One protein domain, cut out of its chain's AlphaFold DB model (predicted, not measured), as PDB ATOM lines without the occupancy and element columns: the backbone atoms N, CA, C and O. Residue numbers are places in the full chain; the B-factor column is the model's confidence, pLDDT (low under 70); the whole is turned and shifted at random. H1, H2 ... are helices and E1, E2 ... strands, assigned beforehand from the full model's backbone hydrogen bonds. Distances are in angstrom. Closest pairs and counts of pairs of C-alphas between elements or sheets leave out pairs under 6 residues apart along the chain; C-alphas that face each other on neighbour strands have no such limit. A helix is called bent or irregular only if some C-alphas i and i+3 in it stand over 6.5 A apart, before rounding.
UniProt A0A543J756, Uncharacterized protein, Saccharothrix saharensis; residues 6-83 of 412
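This is residues 6 to 83 of the 412 residues of an uncharacterized protein of Saccharothrix saharensis (UniProt A0A543J756). Three helices, H2, H3 and H5, stand side by side in a row with H3 in the middle, and a two-stranded hairpin, E1 and E2, reaches away from the end of H2 as a bent arm that makes much of the length. Two short helices, H1 and H4, meet near the end of the row where H2 begins and H3 ends. The printed part has 78 residues, with five named helices and two named strands in the order H1, H2, E1, E2, H3, H4, H5; the sheet is E1 - E2, antiparallel, and the class is mixed, helices and strands. The whole is only just compact, close to loose, with a radius of gyration of the C-alphas of 13.7 A, and elongated, spanning 43 by 27 by 16 A.

Start at C-alpha 7, at (40.914, -0.916, -87.794), where the short helix H1 begins; it covers residues 7 to 10. H2 follows at residues 16 to 23, 10.5 A long. Strand E1 takes residues 24 to 31, 16.5 A, and bends by 72 degrees at residue 27. Find C-alpha 36 at (56.439, -3.672, -106.030), where E2 begins; it runs to residue 41, 15.8 A. H3 covers residues 50 to 61, 16.4 A, H4 residues 65 to 68, and H5 residues 71 to 82, 16.5 A, ending at C-alpha 82, at (28.951, -20.812, -83.423).

Begin with the hub, H3, which touches three helices. It touches H5 at a shallow tilt of 15 degrees, opposite ways, with the closest C-alphas, those of Ile 57 and Val 71, 5.9 A apart. It touches H2 at a shallow tilt of 32 degrees, opposite ways; look at the C-alphas of Leu 22 and Glu 52, the closest, 6.0 A apart. With residues 60 to 61 alone, H3 touches H4 only at the corner, where the closest C-alphas, Asp 61 and Arg 68, are 5.2 A apart. H1 touches H4, the closest C-alphas being Asn 10 and Gly 67 at 5.0 A, and only just touches H2, with 3 pairs of C-alphas within 8 A, the closest being Lys 8 and Leu 16 at 6.5 A. H2 and H5 are apart. In the hairpin of E1 and E2, 145 degrees between directions, N 25 and O 40 are 2.9 A apart and N 38 and O 29 are 2.8 A apart, both within hydrogen-bond range. In H2, H3 and H5 every O i to N i+4 pair is within hydrogen-bond range; H1 and H4 are too short for such a pair.

The two C-alphas farthest apart, those of Gly 35 and Asp 83, are 45.1 A apart. The printed part has no cut. No link is long; E2 to H3, with 8 residues between them, is short, and the others are tight. The mean pLDDT of the printed part is 87.7; look for values under 70 at residues 32, 35 and 66 to 67.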
ATOM      1  N   THR A   6      40.070   1.711 -91.051       81.19
ATOM      2  CA  THR A   6      40.086   2.322 -89.717       81.19
ATOM      3  C   THR A   6      40.522   1.365 -88.609       81.19
ATOM      4  O   THR A   6      40.986   1.824 -87.570       81.19
ATOM      5  N   TRP A   7      40.456   0.044 -88.806       86.62
ATOM      6  CA  TRP A   7      40.914  -0.916 -87.794       86.62
ATOM      7  C   TRP A   7      42.396  -0.725 -87.471       86.62
ATOM      8  O   TRP A   7      42.776  -0.718 -86.303       86.62
ATOM      9  N   LYS A   8      43.212  -0.449 -88.498       86.62
ATOM     10  CA  LYS A   8      44.652  -0.185 -88.355       86.62
ATOM     11  C   LYS A   8      44.944   1.056 -87.506       86.62
ATOM     12  O   LYS A   8      45.965   1.103 -86.837       86.62
ATOM     13  N   THR A   9      44.063   2.058 -87.523       85.56
ATOM     14  CA  THR A   9      44.235   3.301 -86.750       85.56
ATOM     15  C   THR A   9      43.586   3.251 -85.365       85.56
ATOM     16  O   THR A   9      43.813   4.156 -84.550       85.56
ATOM     17  N   ASN A  10      42.778   2.216 -85.113       86.69
ATOM     18  CA  ASN A  10      41.957   2.068 -83.916       86.69
ATOM     19  C   ASN A  10      42.493   1.040 -82.915       86.69
ATOM     20  O   ASN A  10      42.123   1.133 -81.749       86.69
ATOM     21  N   VAL A  11      43.364   0.110 -83.312       91.56
ATOM     22  CA  VAL A  11      44.107  -0.731 -82.354       91.56
ATOM     23  C   VAL A  11      45.237   0.049 -81.679       91.56
ATOM     24  O   VAL A  11      45.651   1.112 -82.157       91.56
ATOM     25  N   ARG A  12      45.733  -0.465 -80.549       92.12
ATOM     26  CA  ARG A  12      46.938   0.071 -79.902       92.12
ATOM     27  C   ARG A  12      48.157  -0.148 -80.804       92.12
ATOM     28  O   ARG A  12      48.172  -1.072 -81.617       92.12
ATOM     29  N   ALA A  13      49.167   0.711 -80.687       92.38
ATOM     30  CA  ALA A  13      50.325   0.677 -81.582       92.38
ATOM     31  C   ALA A  13      51.098  -0.649 -81.469       92.38
ATOM     32  O   ALA A  13      51.540  -1.192 -82.479       92.38
ATOM     33  N   GLU A  14      51.196  -1.190 -80.256       94.00
ATOM     34  CA  GLU A  14      51.818  -2.477 -79.945       94.00
ATOM     35  C   GLU A  14      51.046  -3.690 -80.495       94.00
ATOM     36  O   GLU A  14      51.657  -4.709 -80.802       94.00
ATOM     37  N   ASP A  15      49.729  -3.566 -80.683       95.12
ATOM     38  CA  ASP A  15      48.848  -4.636 -81.177       95.12
ATOM     39  C   ASP A  15      48.745  -4.650 -82.716       95.12
ATOM     40  O   ASP A  15      48.284  -5.624 -83.321       95.12
ATOM     41  N   LEU A  16      49.162  -3.565 -83.379       93.19
ATOM     42  CA  LEU A  16      49.060  -3.419 -84.829       93.19
ATOM     43  C   LEU A  16      49.778  -4.539 -85.612       93.19
ATOM     44  O   LEU A  16      49.174  -5.046 -86.561       93.19
ATOM     45  N   PRO A  17      51.007  -4.974 -85.260       94.06
ATOM     46  CA  PRO A  17      51.673  -6.070 -85.970       94.06
ATOM     47  C   PRO A  17      50.880  -7.381 -85.928       94.06
ATOM     48  O   PRO A  17      50.793  -8.097 -86.931       94.06
ATOM     49  N   GLU A  18      50.251  -7.679 -84.789       94.94
ATOM     50  CA  GLU A  18      49.417  -8.868 -84.634       94.94
ATOM     51  C   GLU A  18      48.137  -8.753 -85.465       94.94
ATOM     52  O   GLU A  18      47.827  -9.663 -86.237       94.94
ATOM     53  N   LEU A  19      47.440  -7.610 -85.395       93.50
ATOM     54  CA  LEU A  19      46.260  -7.360 -86.224       93.50
ATOM     55  C   LEU A  19      46.587  -7.564 -87.706       93.50
ATOM     56  O   LEU A  19      45.865  -8.280 -88.399       93.50
ATOM     57  N   LEU A  20      47.673  -6.949 -88.190       92.00
ATOM     58  CA  LEU A  20      48.100  -7.066 -89.584       92.00
ATOM     59  C   LEU A  20      48.376  -8.521 -89.959       92.00
ATOM     60  O   LEU A  20      47.971  -8.941 -91.038       92.00
ATOM     61  N   THR A  21      48.984  -9.305 -89.071       91.19
ATOM     62  CA  THR A  21      49.222 -10.739 -89.288       91.19
ATOM     63  C   THR A  21      47.909 -11.517 -89.437       91.19
ATOM     64  O   THR A  21      47.748 -12.274 -90.396       91.19
ATOM     65  N   LEU A  22      46.933 -11.285 -88.551       92.12
ATOM     66  CA  LEU A  22      45.622 -11.956 -88.569       92.12
ATOM     67  C   LEU A  22      44.823 -11.641 -89.838       92.12
ATOM     68  O   LEU A  22      44.224 -12.533 -90.455       92.12
ATOM     69  N   ILE A  23      44.831 -10.370 -90.248       91.44
ATOM     70  CA  ILE A  23      44.076  -9.905 -91.414       91.44
ATOM     71  C   ILE A  23      44.866 -10.020 -92.719       91.44
ATOM     72  O   ILE A  23      44.327  -9.690 -93.767       91.44
ATOM     73  N   THR A  24      46.113 -10.495 -92.719       88.75
ATOM     74  CA  THR A  24      46.847 -10.749 -93.968       88.75
ATOM     75  C   THR A  24      46.265 -11.976 -94.668       88.75
ATOM     76  O   THR A  24      46.111 -13.053 -94.080       88.75
ATOM     77  N   SER A  25      45.929 -11.815 -95.948       82.88
ATOM     78  CA  SER A  25      45.361 -12.883 -96.785       82.88
ATOM     79  C   SER A  25      46.415 -13.878 -97.289       82.88
ATOM     80  O   SER A  25      46.070 -14.982 -97.718       82.88
ATOM     81  N   GLY A  26      47.691 -13.472 -97.248       80.19
ATOM     82  CA  GLY A  26      48.823 -14.154 -97.877       80.19
ATOM     83  C   GLY A  26      48.916 -13.928 -99.392       80.19
ATOM     84  O   GLY A  26      49.861 -14.396-100.022       80.19
ATOM     85  N   ASP A  27      47.960 -13.207 -99.983       78.00
ATOM     86  CA  ASP A  27      48.013 -12.781-101.379       78.00
ATOM     87  C   ASP A  27      48.828 -11.494-101.533       78.00
ATOM     88  O   ASP A  27      49.056 -10.763-100.568       78.00
ATOM     89  N   GLN A  28      49.267 -11.215-102.760       77.00
ATOM     90  CA  GLN A  28      49.947  -9.972-103.106       77.00
ATOM     91  C   GLN A  28      49.409  -9.410-104.416       77.00
ATOM     92  O   GLN A  28      49.096 -10.164-105.335       77.00
ATOM     93  N   GLU A  29      49.382  -8.086-104.517       76.69
ATOM     94  CA  GLU A  29      49.053  -7.364-105.742       76.69
ATOM     95  C   GLU A  29      50.248  -6.547-106.198       76.69
ATOM     96  O   GLU A  29      50.985  -6.012-105.375       76.69
ATOM     97  N   TYR A  30      50.438  -6.439-107.508       72.25
ATOM     98  CA  TYR A  30      51.424  -5.512-108.036       72.25
ATOM     99  C   TYR A  30      50.883  -4.088-107.930       72.25
ATOM    100  O   TYR A  30      49.907  -3.740-108.599       72.25
ATOM    101  N   ASP A  31      51.549  -3.242-107.156       76.38
ATOM    102  CA  ASP A  31      51.262  -1.818-107.146       76.38
ATOM    103  C   ASP A  31      51.990  -1.132-108.309       76.38
ATOM    104  O   ASP A  31      53.199  -0.899-108.286       76.38
ATOM    105  N   SER A  32      51.215  -0.777-109.340       68.19
ATOM    106  CA  SER A  32      51.693  -0.079-110.543       68.19
ATOM    107  C   SER A  32      52.446   1.225-110.271       68.19
ATOM    108  O   SER A  32      53.262   1.627-111.098       68.19
ATOM    109  N   LYS A  33      52.195   1.887-109.134       74.75
ATOM    110  CA  LYS A  33      52.828   3.166-108.788       74.75
ATOM    111  C   LYS A  33      54.215   2.979-108.195       74.75
ATOM    112  O   LYS A  33      55.111   3.766-108.481       74.75
ATOM    113  N   THR A  34      54.374   1.972-107.345       75.31
ATOM    114  CA  THR A  34      55.623   1.713-106.617       75.31
ATOM    115  C   THR A  34      56.481   0.647-107.286       75.31
ATOM    116  O   THR A  34      57.665   0.530-106.988       75.31
ATOM    117  N   GLY A  35      55.908  -0.112-108.219       69.25
ATOM    118  CA  GLY A  35      56.600  -1.158-108.954       69.25
ATOM    119  C   GLY A  35      56.853  -2.430-108.141       69.25
ATOM    120  O   GLY A  35      57.653  -3.267-108.560       69.25
ATOM    121  N   ILE A  36      56.214  -2.571-106.974       71.12
ATOM    122  CA  ILE A  36      56.439  -3.672-106.030       71.12
ATOM    123  C   ILE A  36      55.166  -4.481-105.777       71.12
ATOM    124  O   ILE A  36      54.046  -3.997-105.928       71.12
ATOM    125  N   MET A  37      55.348  -5.732-105.352       73.31
ATOM    126  CA  MET A  37      54.257  -6.573-104.863       73.31
ATOM    127  C   MET A  37      53.917  -6.183-103.419       73.31
ATOM    128  O   MET A  37      54.770  -6.289-102.535       73.31
ATOM    129  N   VAL A  38      52.676  -5.763-103.173       81.44
ATOM    130  CA  VAL A  38      52.160  -5.374-101.854       81.44
ATOM    131  C   VAL A  38      51.232  -6.446-101.291       81.44
ATOM    132  O   VAL A  38      50.383  -6.985-102.007       81.44
ATOM    133  N   ASP A  39      51.395  -6.756-100.004       83.12
ATOM    134  CA  ASP A  39      50.556  -7.734 -99.311       83.12
ATOM    135  C   ASP A  39      49.094  -7.293 -99.292       83.12
ATOM    136  O   ASP A  39      48.761  -6.137 -99.017       83.12
ATOM    137  N   GLN A  40      48.216  -8.251 -99.569       84.44
ATOM    138  CA  GLN A  40      46.780  -8.054 -99.545       84.44
ATOM    139  C   GLN A  40      46.208  -8.477 -98.201       84.44
ATOM    140  O   GLN A  40      46.559  -9.518 -97.629       84.44
ATOM    141  N   TYR A  41      45.258  -7.689 -97.721       87.44
ATOM    142  CA  TYR A  41      44.533  -7.974 -96.495       87.44
ATOM    143  C   TYR A  41      43.171  -8.575 -96.825       87.44
ATOM    144  O   TYR A  41      42.563  -8.262 -97.847       87.44
ATOM    145  N   LYS A  42      42.693  -9.445 -95.941       87.31
ATOM    146  CA  LYS A  42      41.315  -9.920 -95.909       87.31
ATOM    147  C   LYS A  42      40.398  -8.704 -95.921       87.31
ATOM    148  O   LYS A  42      40.580  -7.773 -95.137       87.31
ATOM    149  N   GLU A  43      39.436  -8.707 -96.830       83.44
ATOM    150  CA  GLU A  43      38.522  -7.578 -96.983       83.44
ATOM    151  C   GLU A  43      37.246  -7.777 -96.184       83.44
ATOM    152  O   GLU A  43      36.601  -6.799 -95.818       83.44
ATOM    153  N   TRP A  44      36.882  -9.020 -95.881       88.00
ATOM    154  CA  TRP A  44      35.676  -9.325 -95.137       88.00
ATOM    155  C   TRP A  44      36.004 -10.136 -93.899       88.00
ATOM    156  O   TRP A  44      36.886 -10.989 -93.886       88.00
ATOM    157  N   THR A  45      35.237  -9.910 -92.842       90.31
ATOM    158  CA  THR A  45      35.325 -10.711 -91.622       90.31
ATOM    159  C   THR A  45      35.054 -12.182 -91.897       90.31
ATOM    160  O   THR A  45      35.625 -13.025 -91.212       90.31
ATOM    161  N   SER A  46      34.247 -12.516 -92.914       86.44
ATOM    162  CA  SER A  46      34.014 -13.887 -93.406       86.44
ATOM    163  C   SER A  46      35.290 -14.624 -93.807       86.44
ATOM    164  O   SER A  46      35.297 -15.848 -93.777       86.44
ATOM    165  N   ASP A  47      36.366 -13.899 -94.118       85.81
ATOM    166  CA  ASP A  47      37.665 -14.473 -94.475       85.81
ATOM    167  C   ASP A  47      38.523 -14.827 -93.238       85.81
ATOM    168  O   ASP A  47      39.617 -15.378 -93.378       85.81
ATOM    169  N   LEU A  48      38.073 -14.475 -92.026       90.44
ATOM    170  CA  LEU A  48      38.727 -14.812 -90.758       90.44
ATOM    171  C   LEU A  48      38.208 -16.151 -90.225       90.44
ATOM    172  O   LEU A  48      36.994 -16.389 -90.226       90.44
ATOM    173  N   THR A  49      39.106 -16.988 -89.700       92.12
ATOM    174  CA  THR A  49      38.712 -18.144 -88.879       92.12
ATOM    175  C   THR A  49      38.002 -17.677 -87.604       92.12
ATOM    176  O   THR A  49      38.050 -16.500 -87.245       92.12
ATOM    177  N   LEU A  50      37.329 -18.590 -86.893       94.25
ATOM    178  CA  LEU A  50      36.707 -18.257 -85.605       94.25
ATOM    179  C   LEU A  50      37.734 -17.732 -84.596       94.25
ATOM    180  O   LEU A  50      37.453 -16.762 -83.903       94.25
ATOM    181  N   GLU A  51      38.913 -18.350 -84.548       96.06
ATOM    182  CA  GLU A  51      40.019 -17.948 -83.675       96.06
ATOM    183  C   GLU A  51      40.578 -16.579 -84.069       96.06
ATOM    184  O   GLU A  51      40.759 -15.711 -83.221       96.06
ATOM    185  N   GLU A  52      40.794 -16.347 -85.368       95.12
ATOM    186  CA  GLU A  52      41.262 -15.052 -85.859       95.12
ATOM    187  C   GLU A  52      40.236 -13.946 -85.584       95.12
ATOM    188  O   GLU A  52      40.615 -12.852 -85.174       95.12
ATOM    189  N   LEU A  53      38.940 -14.218 -85.778       96.25
ATOM    190  CA  LEU A  53      37.861 -13.265 -85.512       96.25
ATOM    191  C   LEU A  53      37.767 -12.921 -84.020       96.25
ATOM    192  O   LEU A  53      37.682 -11.744 -83.674       96.25
ATOM    193  N   ASP A  54      37.815 -13.924 -83.146       97.00
ATOM    194  CA  ASP A  54      37.827 -13.753 -81.687       97.00
ATOM    195  C   ASP A  54      39.044 -12.932 -81.225       97.00
ATOM    196  O   ASP A  54      38.922 -11.972 -80.451       97.00
ATOM    197  N   ARG A  55      40.218 -13.210 -81.805       97.00
ATOM    198  CA  ARG A  55      41.432 -12.446 -81.514       97.00
ATOM    199  C   ARG A  55      41.342 -11.005 -82.008       97.00
ATOM    200  O   ARG A  55      41.653 -10.091 -81.250       97.00
ATOM    201  N   VAL A  56      40.857 -10.777 -83.229       95.06
ATOM    202  CA  VAL A  56      40.615  -9.428 -83.773       95.06
ATOM    203  C   VAL A  56      39.652  -8.638 -82.883       95.06
ATOM    204  O   VAL A  56      39.909  -7.467 -82.610       95.06
ATOM    205  N   ILE A  57      38.578  -9.268 -82.392       95.56
ATOM    206  CA  ILE A  57      37.642  -8.650 -81.441       95.56
ATOM    207  C   ILE A  57      38.386  -8.173 -80.192       95.56
ATOM    208  O   ILE A  57      38.196  -7.032 -79.779       95.56
ATOM    209  N   THR A  58      39.256  -9.013 -79.629       95.69
ATOM    210  CA  THR A  58      40.056  -8.675 -78.441       95.69
ATOM    211  C   THR A  58      40.957  -7.460 -78.685       95.69
ATOM    212  O   THR A  58      40.980  -6.539 -77.869       95.69
ATOM    213  N   LEU A  59      41.661  -7.420 -79.824       94.94
ATOM    214  CA  LEU A  59      42.552  -6.303 -80.171       94.94
ATOM    215  C   LEU A  59      41.782  -4.988 -80.376       94.94
ATOM    216  O   LEU A  59      42.236  -3.925 -79.951       94.94
ATOM    217  N   LEU A  60      40.607  -5.043 -81.015       92.81
ATOM    218  CA  LEU A  60      39.769  -3.861 -81.245       92.81
ATOM    219  C   LEU A  60      39.115  -3.344 -79.956       92.81
ATOM    220  O   LEU A  60      39.003  -2.131 -79.786       92.81
ATOM    221  N   ASP A  61      38.720  -4.233 -79.041       93.06
ATOM    222  CA  ASP A  61      38.111  -3.871 -77.754       93.06
ATOM    223  C   ASP A  61      39.114  -3.144 -76.838       93.06
ATOM    224  O   ASP A  61      38.794  -2.131 -76.206       93.06
ATOM    225  N   ALA A  62      40.376  -3.590 -76.853       91.19
ATOM    226  CA  ALA A  62      41.487  -2.942 -76.154       91.19
ATOM    227  C   ALA A  62      41.923  -1.601 -76.782       91.19
ATOM    228  O   ALA A  62      42.648  -0.828 -76.153       91.19
ATOM    229  N   GLY A  63      41.493  -1.319 -78.014       87.38
ATOM    230  CA  GLY A  63      41.843  -0.127 -78.778       87.38
ATOM    231  C   GLY A  63      41.061   1.141 -78.407       87.38
ATOM    232  O   GLY A  63      40.482   1.282 -77.326       87.38
ATOM    233  N   LYS A  64      41.061   2.099 -79.341       82.06
ATOM    234  CA  LYS A  64      40.345   3.383 -79.259       82.06
ATOM    235  C   LYS A  64      38.831   3.194 -79.385       82.06
ATOM    236  O   LYS A  64      38.357   2.238 -79.992       82.06
ATOM    237  N   GLU A  65      38.070   4.181 -78.912       76.25
ATOM    238  CA  GLU A  65      36.598   4.174 -78.884       76.25
ATOM    239  C   GLU A  65      35.941   3.868 -80.245       76.25
ATOM    240  O   GLU A  65      35.009   3.072 -80.315       76.25
ATOM    241  N   ILE A  66      36.482   4.395 -81.350       67.81
ATOM    242  CA  ILE A  66      35.977   4.121 -82.710       67.81
ATOM    243  C   ILE A  66      36.168   2.642 -83.104       67.81
ATOM    244  O   ILE A  66      35.351   2.083 -83.827       67.81
ATOM    245  N   GLY A  67      37.217   1.966 -82.624       67.56
ATOM    246  CA  GLY A  67      37.379   0.519 -82.829       67.56
ATOM    247  C   GLY A  67      36.318  -0.293 -82.088       67.56
ATOM    248  O   GLY A  67      35.809  -1.285 -82.611       67.56
ATOM    249  N   ARG A  68      35.908   0.182 -80.905       77.44
ATOM    250  CA  ARG A  68      34.897  -0.471 -80.065       77.44
ATOM    251  C   ARG A  68      33.495  -0.443 -80.671       77.44
ATOM    252  O   ARG A  68      32.699  -1.315 -80.343       77.44
ATOM    253  N   SER A  69      33.180   0.473 -81.594       84.19
ATOM    254  CA  SER A  69      31.853   0.492 -82.235       84.19
ATOM    255  C   SER A  69      31.589  -0.713 -83.148       84.19
ATOM    256  O   SER A  69      30.432  -1.083 -83.359       84.19
ATOM    257  N   ASP A  70      32.642  -1.347 -83.676       88.06
ATOM    258  CA  ASP A  70      32.519  -2.553 -84.504       88.06
ATOM    259  C   ASP A  70      32.444  -3.839 -83.663       88.06
ATOM    260  O   ASP A  70      31.867  -4.835 -84.107       88.06
ATOM    261  N   VAL A  71      32.960  -3.816 -82.428       91.94
ATOM    262  CA  VAL A  71      33.040  -4.982 -81.531       91.94
ATOM    263  C   VAL A  71      31.680  -5.665 -81.309       91.94
ATOM    264  O   VAL A  71      31.624  -6.887 -81.461       91.94
ATOM    265  N   PRO A  72      30.559  -4.962 -81.038       93.88
ATOM    266  CA  PRO A  72      29.253  -5.611 -80.895       93.88
ATOM    267  C   PRO A  72      28.810  -6.374 -82.150       93.88
ATOM    268  O   PRO A  72      28.272  -7.477 -82.045       93.88
ATOM    269  N   LYS A  73      29.069  -5.821 -83.343       93.12
ATOM    270  CA  LYS A  73      28.725  -6.470 -84.620       93.12
ATOM    271  C   LYS A  73      29.575  -7.714 -84.846       93.12
ATOM    272  O   LYS A  73      29.043  -8.746 -85.240       93.12
ATOM    273  N   LEU A  74      30.873  -7.629 -84.552       94.31
ATOM    274  CA  LEU A  74      31.802  -8.752 -84.659       94.31
ATOM    275  C   LEU A  74      31.475  -9.870 -83.662       94.31
ATOM    276  O   LEU A  74      31.506 -11.037 -84.034       94.31
ATOM    277  N   ARG A  75      31.117  -9.534 -82.415       96.38
ATOM    278  CA  ARG A  75      30.683 -10.518 -81.406       96.38
ATOM    279  C   ARG A  75      29.398 -11.221 -81.820       96.38
ATOM    280  O   ARG A  75      29.313 -12.437 -81.673       96.38
ATOM    281  N   LYS A  76      28.430 -10.481 -82.377       96.06
ATOM    282  CA  LYS A  76      27.229 -11.081 -82.967       96.06
ATOM    283  C   LYS A  76      27.603 -12.029 -84.106       96.06
ATOM    284  O   LYS A  76      27.183 -13.173 -84.095       96.06
ATOM    285  N   GLU A  77      28.445 -11.588 -85.038       94.81
ATOM    286  CA  GLU A  77      28.905 -12.432 -86.142       94.81
ATOM    287  C   GLU A  77      29.627 -13.699 -85.649       94.81
ATOM    288  O   GLU A  77      29.408 -14.780 -86.187       94.81
ATOM    289  N   LEU A  78      30.459 -13.599 -84.610       96.50
ATOM    290  CA  LEU A  78      31.117 -14.749 -83.994       96.50
ATOM    291  C   LEU A  78      30.102 -15.717 -83.363       96.50
ATOM    292  O   LEU A  78      30.236 -16.927 -83.539       96.50
ATOM    293  N   ALA A  79      29.081 -15.197 -82.673       96.50
ATOM    294  CA  ALA A  79      27.988 -15.996 -82.119       96.50
ATOM    295  C   ALA A  79      27.185 -16.695 -83.229       96.50
ATOM    296  O   ALA A  79      27.035 -17.912 -83.187       96.50
ATOM    297  N   ASP A  80      26.802 -15.969 -84.283       94.75
ATOM    298  CA  ASP A  80      26.084 -16.492 -85.455       94.75
ATOM    299  C   ASP A  80      26.895 -17.561 -86.221       94.75
ATOM    300  O   ASP A  80      26.359 -18.327 -87.022       94.75
ATOM    301  N   ARG A  81      28.223 -17.608 -86.057       93.88
ATOM    302  CA  ARG A  81      29.064 -18.677 -86.621       93.88
ATOM    303  C   ARG A  81      29.272 -19.867 -85.697       93.88
ATOM    304  O   ARG A  81      29.742 -20.891 -86.179       93.88
ATOM    305  N   ARG A  82      28.958 -19.726 -84.411       95.62
ATOM    306  CA  ARG A  82      28.951 -20.812 -83.423       95.62
ATOM    307  C   ARG A  82      27.553 -21.401 -83.221       95.62
ATOM    308  O   ARG A  82      27.451 -22.478 -82.646       95.62
ATOM    309  N   ASP A  83      26.509 -20.718 -83.688       97.00
ATOM    310  CA  ASP A  83      25.127 -21.188 -83.632       97.00
ATOM    311  C   ASP A  83      24.959 -22.501 -84.429       97.00
ATOM    312  O   ASP A  83      25.149 -22.498 -85.651       97.00
TER     313      ASP A  83